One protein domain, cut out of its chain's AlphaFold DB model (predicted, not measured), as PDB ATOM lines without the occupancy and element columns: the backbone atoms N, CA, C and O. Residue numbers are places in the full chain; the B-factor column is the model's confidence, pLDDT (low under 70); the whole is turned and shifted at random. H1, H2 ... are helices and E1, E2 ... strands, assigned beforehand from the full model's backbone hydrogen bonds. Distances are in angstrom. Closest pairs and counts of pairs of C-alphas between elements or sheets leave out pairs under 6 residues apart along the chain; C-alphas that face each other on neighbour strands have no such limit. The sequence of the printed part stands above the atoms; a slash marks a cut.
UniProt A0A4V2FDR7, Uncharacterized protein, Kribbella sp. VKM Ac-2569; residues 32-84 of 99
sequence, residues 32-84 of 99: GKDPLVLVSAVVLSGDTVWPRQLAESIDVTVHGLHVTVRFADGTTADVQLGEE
ATOM      1  N   GLY A  32       5.793  -0.525 -65.247       80.31
ATOM      2  CA  GLY A  32       6.575   0.322 -66.149       80.31
ATOM      3  C   GLY A  32       6.414   1.829 -65.948       80.31
ATOM      4  O   GLY A  32       6.899   2.585 -66.789       80.31
ATOM      5  N   LYS A  33       5.713   2.288 -64.902       80.94
ATOM      6  CA  LYS A  33       5.413   3.722 -64.723       80.94
ATOM      7  C   LYS A  33       6.498   4.499 -63.988       80.94
ATOM      8  O   LYS A  33       6.751   5.645 -64.341       80.94
ATOM      9  N   ASP A  34       7.138   3.861 -63.013       79.50
ATOM     10  CA  ASP A  34       8.188   4.445 -62.178       79.50
ATOM     11  C   ASP A  34       9.480   3.623 -62.285       79.50
ATOM     12  O   ASP A  34       9.426   2.441 -62.623       79.50
ATOM     13  N   PRO A  35      10.660   4.189 -61.981       79.38
ATOM     14  CA  PRO A  35      11.877   3.396 -61.875       79.38
ATOM     15  C   PRO A  35      11.733   2.293 -60.820       79.38
ATOM     16  O   PRO A  35      11.408   2.563 -59.663       79.38
ATOM     17  N   LEU A  36      12.000   1.046 -61.213       79.75
ATOM     18  CA  LEU A  36      12.035  -0.084 -60.291       79.75
ATOM     19  C   LEU A  36      13.446  -0.258 -59.728       79.75
ATOM     20  O   LEU A  36      14.391  -0.505 -60.475       79.75
ATOM     21  N   VAL A  37      13.564  -0.198 -58.404       82.50
ATOM     22  CA  VAL A  37      14.804  -0.505 -57.687       82.50
ATOM     23  C   VAL A  37      14.639  -1.832 -56.959       82.50
ATOM     24  O   VAL A  37      13.802  -1.957 -56.068       82.50
ATOM     25  N   LEU A  38      15.442  -2.823 -57.347       80.06
ATOM     26  CA  LEU A  38      15.506  -4.128 -56.694       80.06
ATOM     27  C   LEU A  38      16.840  -4.247 -55.961       80.06
ATOM     28  O   LEU A  38      17.898  -4.115 -56.573       80.06
ATOM     29  N   VAL A  39      16.787  -4.519 -54.658       79.44
ATOM     30  CA  VAL A  39      17.982  -4.677 -53.825       79.44
ATOM     31  C   VAL A  39      18.151  -6.152 -53.480       79.44
ATOM     32  O   VAL A  39      17.256  -6.773 -52.913       79.44
ATOM     33  N   SER A  40      19.309  -6.713 -53.826       79.44
ATOM     34  CA  SER A  40      19.702  -8.075 -53.461       79.44
ATOM     35  C   SER A  40      20.995  -8.023 -52.659       79.44
ATOM     36  O   SER A  40      22.002  -7.502 -53.137       79.44
ATOM     37  N   ALA A  41      20.969  -8.558 -51.438       76.69
ATOM     38  CA  ALA A  41      22.157  -8.695 -50.607       76.69
ATOM     39  C   ALA A  41      22.775 -10.082 -50.821       76.69
ATOM     40  O   ALA A  41      22.154 -11.105 -50.523       76.69
ATOM     41  N   VAL A  42      24.011 -10.117 -51.321       76.25
ATOM     42  CA  VAL A  42      24.795 -11.349 -51.464       76.25
ATOM     43  C   VAL A  42      25.915 -11.329 -50.436       76.25
ATOM     44  O   VAL A  42      26.777 -10.455 -50.472       76.25
ATOM     45  N   VAL A  43      25.905 -12.299 -49.522       75.56
ATOM     46  CA  VAL A  43      26.907 -12.406 -48.456       75.56
ATOM     47  C   VAL A  43      27.858 -13.550 -48.767       75.56
ATOM     48  O   VAL A  43      27.447 -14.706 -48.868       75.56
ATOM     49  N   LEU A  44      29.136 -13.211 -48.915       74.81
ATOM     50  CA  LEU A  44      30.225 -14.161 -49.105       74.81
ATOM     51  C   LEU A  44      30.995 -14.266 -47.790       74.81
ATOM     52  O   LEU A  44      31.560 -13.284 -47.319       74.81
ATOM     53  N   SER A  45      30.988 -15.451 -47.188       73.38
ATOM     54  CA  SER A  45      31.628 -15.715 -45.899       73.38
ATOM     55  C   SER A  45      32.470 -16.981 -45.990       73.38
ATOM     56  O   SER A  45      32.037 -17.969 -46.583       73.38
ATOM     57  N   GLY A  46      33.662 -16.949 -45.391       77.19
ATOM     58  CA  GLY A  46      34.469 -18.150 -45.143       77.19
ATOM     59  C   GLY A  46      33.976 -18.962 -43.940       77.19
ATOM     60  O   GLY A  46      34.267 -20.151 -43.842       77.19
ATOM     61  N   ASP A  47      33.194 -18.327 -43.063       81.50
ATOM     62  CA  ASP A  47      32.656 -18.903 -41.834       81.50
ATOM     63  C   ASP A  47      31.168 -19.256 -41.951       81.50
ATOM     64  O   ASP A  47      30.475 -18.891 -42.908       81.50
ATOM     65  N   THR A  48      30.656 -19.943 -40.926       81.94
ATOM     66  CA  THR A  48      29.233 -20.289 -40.816       81.94
ATOM     67  C   THR A  48      28.370 -19.032 -40.721       81.94
ATOM     68  O   THR A  48      28.512 -18.235 -39.796       81.94
ATOM     69  N   VAL A  49      27.418 -18.900 -41.646       79.88
ATOM     70  CA  VAL A  49      26.399 -17.845 -41.642       79.88
ATOM     71  C   VAL A  49      25.102 -18.391 -41.059       79.88
ATOM     72  O   VAL A  49      24.637 -19.460 -41.454       79.88
ATOM     73  N   TRP A  50      24.482 -17.626 -40.162       83.81
ATOM     74  CA  TRP A  50      23.160 -17.925 -39.615       83.81
ATOM     75  C   TRP A  50      22.103 -17.091 -40.353       83.81
ATOM     76  O   TRP A  50      22.022 -15.885 -40.117       83.81
ATOM     77  N   PRO A  51      21.293 -17.682 -41.257       80.62
ATOM     78  CA  PRO A  51      20.495 -16.905 -42.210       80.62
ATOM     79  C   PRO A  51      19.498 -15.938 -41.567       80.62
ATOM     80  O   PRO A  51      19.308 -14.837 -42.068       80.62
ATOM     81  N   ARG A  52      18.877 -16.334 -40.447       80.62
ATOM     82  CA  ARG A  52      17.908 -15.491 -39.735       80.62
ATOM     83  C   ARG A  52      18.585 -14.268 -39.120       80.62
ATOM     84  O   ARG A  52      18.151 -13.153 -39.361       80.62
ATOM     85  N   GLN A  53      19.669 -14.482 -38.381       84.12
ATOM     86  CA  GLN A  53      20.425 -13.413 -37.737       84.12
ATOM     87  C   GLN A  53      21.028 -12.465 -38.771       84.12
ATOM     88  O   GLN A  53      21.026 -11.259 -38.565       84.12
ATOM     89  N   LEU A  54      21.494 -13.000 -39.902       83.75
ATOM     90  CA  LEU A  54      21.981 -12.181 -41.004       83.75
ATOM     91  C   LEU A  54      20.859 -11.316 -41.598       83.75
ATOM     92  O   LEU A  54      21.056 -10.120 -41.784       83.75
ATOM     93  N   ALA A  55      19.681 -11.889 -41.850       82.06
ATOM     94  CA  ALA A  55      18.538 -11.132 -42.357       82.06
ATOM     95  C   ALA A  55      18.084 -10.032 -41.380       82.06
ATOM     96  O   ALA A  55      17.733  -8.944 -41.809       82.06
ATOM     97  N   GLU A  56      18.135 -10.294 -40.074       86.81
ATOM     98  CA  GLU A  56      17.788  -9.316 -39.030       86.81
ATOM     99  C   GLU A  56      18.890  -8.260 -38.807       86.81
ATOM    100  O   GLU A  56      18.636  -7.223 -38.197       86.81
ATOM    101  N   SER A  57      20.109  -8.502 -39.300       89.12
ATOM    102  CA  SER A  57      21.267  -7.608 -39.146       89.12
ATOM    103  C   SER A  57      21.383  -6.520 -40.216       89.12
ATOM    104  O   SER A  57      22.230  -5.635 -40.088       89.12
ATOM    105  N   ILE A  58      20.569  -6.601 -41.274       89.69
ATOM    106  CA  ILE A  58      20.602  -5.692 -42.420       89.69
ATOM    107  C   ILE A  58      19.235  -5.026 -42.548       89.69
ATOM    108  O   ILE A  58      18.220  -5.693 -42.733       89.69
ATOM    109  N   ASP A  59      19.222  -3.701 -42.485       91.94
ATOM    110  CA  ASP A  59      18.034  -2.879 -42.703       91.94
ATOM    111  C   ASP A  59      18.206  -2.111 -44.017       91.94
ATOM    112  O   ASP A  59      19.258  -1.509 -44.247       91.94
ATOM    113  N   VAL A  60      17.207  -2.175 -44.898       91.25
ATOM    114  CA  VAL A  60      17.243  -1.525 -46.211       91.25
ATOM    115  C   VAL A  60      16.024  -0.636 -46.355       91.25
ATOM    116  O   VAL A  60      14.886  -1.104 -46.292       91.25
ATOM    117  N   THR A  61      16.269   0.641 -46.625       91.81
ATOM    118  CA  THR A  61      15.228   1.609 -46.962       91.81
ATOM    119  C   THR A  61      15.439   2.108 -48.388       91.81
ATOM    120  O   THR A  61      16.548   2.485 -48.763       91.81
ATOM    121  N   VAL A  62      14.368   2.112 -49.187       89.69
ATOM    122  CA  VAL A  62      14.386   2.571 -50.584       89.69
ATOM    123  C   VAL A  62      13.438   3.756 -50.743       89.69
ATOM    124  O   VAL A  62      12.244   3.655 -50.457       89.69
ATOM    125  N   HIS A  63      13.968   4.877 -51.229       88.56
ATOM    126  CA  HIS A  63      13.221   6.097 -51.522       88.56
ATOM    127  C   HIS A  63      13.501   6.548 -52.958       88.56
ATOM    128  O   HIS A  63      14.485   7.230 -53.241       88.56
ATOM    129  N   GLY A  64      12.622   6.156 -53.885       87.00
ATOM    130  CA  GLY A  64      12.831   6.396 -55.312       87.00
ATOM    131  C   GLY A  64      14.094   5.686 -55.798       87.00
ATOM    132  O   GLY A  64      14.158   4.464 -55.778       87.00
ATOM    133  N   LEU A  65      15.098   6.464 -56.209       89.19
ATOM    134  CA  LEU A  65      16.397   5.972 -56.683       89.19
ATOM    135  C   LEU A  65      17.489   5.952 -55.600       89.19
ATOM    136  O   LEU A  65      18.626   5.589 -55.896       89.19
ATOM    137  N   HIS A  66      17.162   6.355 -54.371       91.25
ATOM    138  CA  HIS A  66      18.089   6.353 -53.247       91.25
ATOM    139  C   HIS A  66      17.878   5.111 -52.376       91.25
ATOM    140  O   HIS A  66      16.747   4.810 -51.978       91.25
ATOM    141  N   VAL A  67      18.962   4.401 -52.074       93.00
ATOM    142  CA  VAL A  67      18.976   3.206 -51.226       93.00
ATOM    143  C   VAL A  67      19.900   3.454 -50.044       93.00
ATOM    144  O   VAL A  67      21.083   3.713 -50.239       93.00
ATOM    145  N   THR A  68      19.376   3.302 -48.831       94.69
ATOM    146  CA  THR A  68      20.174   3.313 -47.602       94.69
ATOM    147  C   THR A  68      20.180   1.911 -47.010       94.69
ATOM    148  O   THR A  68      19.120   1.322 -46.774       94.69
ATOM    149  N   VAL A  69      21.374   1.382 -46.761       92.94
ATOM    150  CA  VAL A  69      21.601   0.095 -46.099       92.94
ATOM    151  C   VAL A  69      22.255   0.358 -44.753       92.94
ATOM    152  O   VAL A  69      23.280   1.031 -44.698       92.94
ATOM    153  N   ARG A  70      21.697  -0.184 -43.672       94.00
ATOM    154  CA  ARG A  70      22.297  -0.151 -42.334       94.00
ATOM    155  C   ARG A  70      22.703  -1.557 -41.912       94.00
ATOM    156  O   ARG A  70      21.892  -2.481 -41.977       94.00
ATOM    157  N   PHE A  71      23.937  -1.687 -41.443       90.00
ATOM    158  CA  PHE A  71      24.514  -2.942 -40.964       90.00
ATOM    159  C   PHE A  71      24.463  -3.040 -39.434       90.00
ATOM    160  O   PHE A  71      24.238  -2.052 -38.730       90.00
ATOM    161  N   ALA A  72      24.694  -4.242 -38.897       87.62
ATOM    162  CA  ALA A  72      24.634  -4.501 -37.456       87.62
ATOM    163  C   ALA A  72      25.683  -3.754 -36.622       87.62
ATOM    164  O   ALA A  72      25.463  -3.537 -35.432       87.62
ATOM    165  N   ASP A  73      26.802  -3.351 -37.220       88.00
ATOM    166  CA  ASP A  73      27.801  -2.508 -36.554       88.00
ATOM    167  C   ASP A  73      27.385  -1.024 -36.492       88.00
ATOM    168  O   ASP A  73      28.103  -0.198 -35.930       88.00
ATOM    169  N   GLY A  74      26.212  -0.687 -37.037       90.56
ATOM    170  CA  GLY A  74      25.678   0.667 -37.108       90.56
ATOM    171  C   GLY A  74      26.195   1.477 -38.296       90.56
ATOM    172  O   GLY A  74      25.748   2.611 -38.468       90.56
ATOM    173  N   THR A  75      27.097   0.927 -39.115       91.62
ATOM    174  CA  THR A  75      27.546   1.589 -40.343       91.62
ATOM    175  C   THR A  75      26.425   1.642 -41.374       91.62
ATOM    176  O   THR A  75      25.499   0.819 -41.372       91.62
ATOM    177  N   THR A  76      26.502   2.638 -42.255       94.31
ATOM    178  CA  THR A  76      25.546   2.830 -43.343       94.31
ATOM    179  C   THR A  76      26.252   2.911 -44.687       94.31
ATOM    180  O   THR A  76      27.362   3.436 -44.792       94.31
ATOM    181  N   ALA A  77      25.597   2.383 -45.715       90.75
ATOM    182  CA  ALA A  77      25.949   2.596 -47.108       90.75
ATOM    183  C   ALA A  77      24.771   3.269 -47.813       90.75
ATOM    184  O   ALA A  77      23.640   2.790 -47.731       90.75
ATOM    185  N   ASP A  78      25.057   4.357 -48.517       93.88
ATOM    186  CA  ASP A  78      24.078   5.144 -49.254       93.88
ATOM    187  C   ASP A  78      24.404   5.069 -50.747       93.88
ATOM    188  O   ASP A  78      25.541   5.299 -51.165       93.88
ATOM    189  N   VAL A  79      23.411   4.694 -51.553       89.50
ATOM    190  CA  VAL A  79      23.548   4.493 -52.998       89.50
ATOM    191  C   VAL A  79      22.490   5.320 -53.711       89.50
ATOM    192  O   VAL A  79      21.293   5.076 -53.563       89.50
ATOM    193  N   GLN A  80      22.933   6.272 -54.529       90.12
ATOM    194  CA  GLN A  80      22.075   7.001 -55.456       90.12
ATOM    195  C   GLN A  80      22.195   6.380 -56.848       90.12
ATOM    196  O   GLN A  80      23.257   6.402 -57.466       90.12
ATOM    197  N   LEU A  81      21.097   5.832 -57.360       84.06
ATOM    198  CA  LEU A  81      21.039   5.306 -58.720       84.06
ATOM    199  C   LEU A  81      20.797   6.458 -59.705       84.06
ATOM    200  O   LEU A  81      19.950   7.320 -59.461       84.06
ATOM    201  N   GLY A  82      21.526   6.468 -60.822       76.62
ATOM    202  CA  GLY A  82      21.354   7.452 -61.899       76.62
ATOM    203  C   GLY A  82      22.394   8.577 -61.952       76.62
ATOM    204  O   GLY A  82      22.438   9.273 -62.963       76.62
ATOM    205  N   GLU A  83      23.261   8.719 -60.946       62.94
ATOM    206  CA  GLU A  83      24.569   9.361 -61.131       62.94
ATOM    207  C   GLU A  83      25.611   8.273 -61.394       62.94
ATOM    208  O   GLU A  83      25.589   7.210 -60.770       62.94
ATOM    209  N   GLU A  84      26.498   8.510 -62.358       47.66
ATOM    210  CA  GLU A  84      27.663   7.661 -62.579       47.66
ATOM    211  C   GLU A  84      28.459   7.630 -61.270       47.66
ATOM    212  O   GLU A  84      28.964   8.659 -60.818       47.66
TER     213      GLU A  84
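Overview. This is residues 32 to 84 of the 99 residues of an uncharacterized protein of Kribbella sp. VKM Ac-2569 (UniProt A0A4V2FDR7). With little regular structure, this is a small three-stranded antiparallel sheet, preceded by a long unnamed stretch, residues 32 to 50, and one short helix, H1; residues 44 to 52 stick out. The 53 printed residues hold H1, E1, E2, E3 in that order, with 21 in named elements, class mixed. The strands E1, E2, E3 form a meander, each the antiparallel neighbour of the one before. The whole is loose and elongated, radius of gyration of the C-alphas 13.4 A, spans 40 by 23 by 20 A.

Along the chain. Find C-alpha 51 at (20.495, -16.905, -42.210), where H1, residues 51 to 56, begins and runs 8.7 A. E1, residues 59 to 63, runs 13.5 A; E2, 66 to 70, 13.4 A; E3, 76 to 80, 13.3 A, ending at (22.075, 7.001, -55.456).

Arrangement. Look at hairpin E1 and E2, 167 degrees: N 61 and O 68 are 2.9 A apart, within hydrogen-bond range. In hairpin E2 and E3, 168 degrees, N 67 and O 79 are 2.8 A apart, also within range. H1, every O i to N i+4 pair within range, is not on the sheet and is apart from E2 and E3.

Size, cuts and confidence. The C-alphas farthest apart, Lys 33 and Asp 47, are 42.2 A apart. The printed part has no cut, its three links between named elements are tight, and residues 83 to 84 are under pLDDT 70.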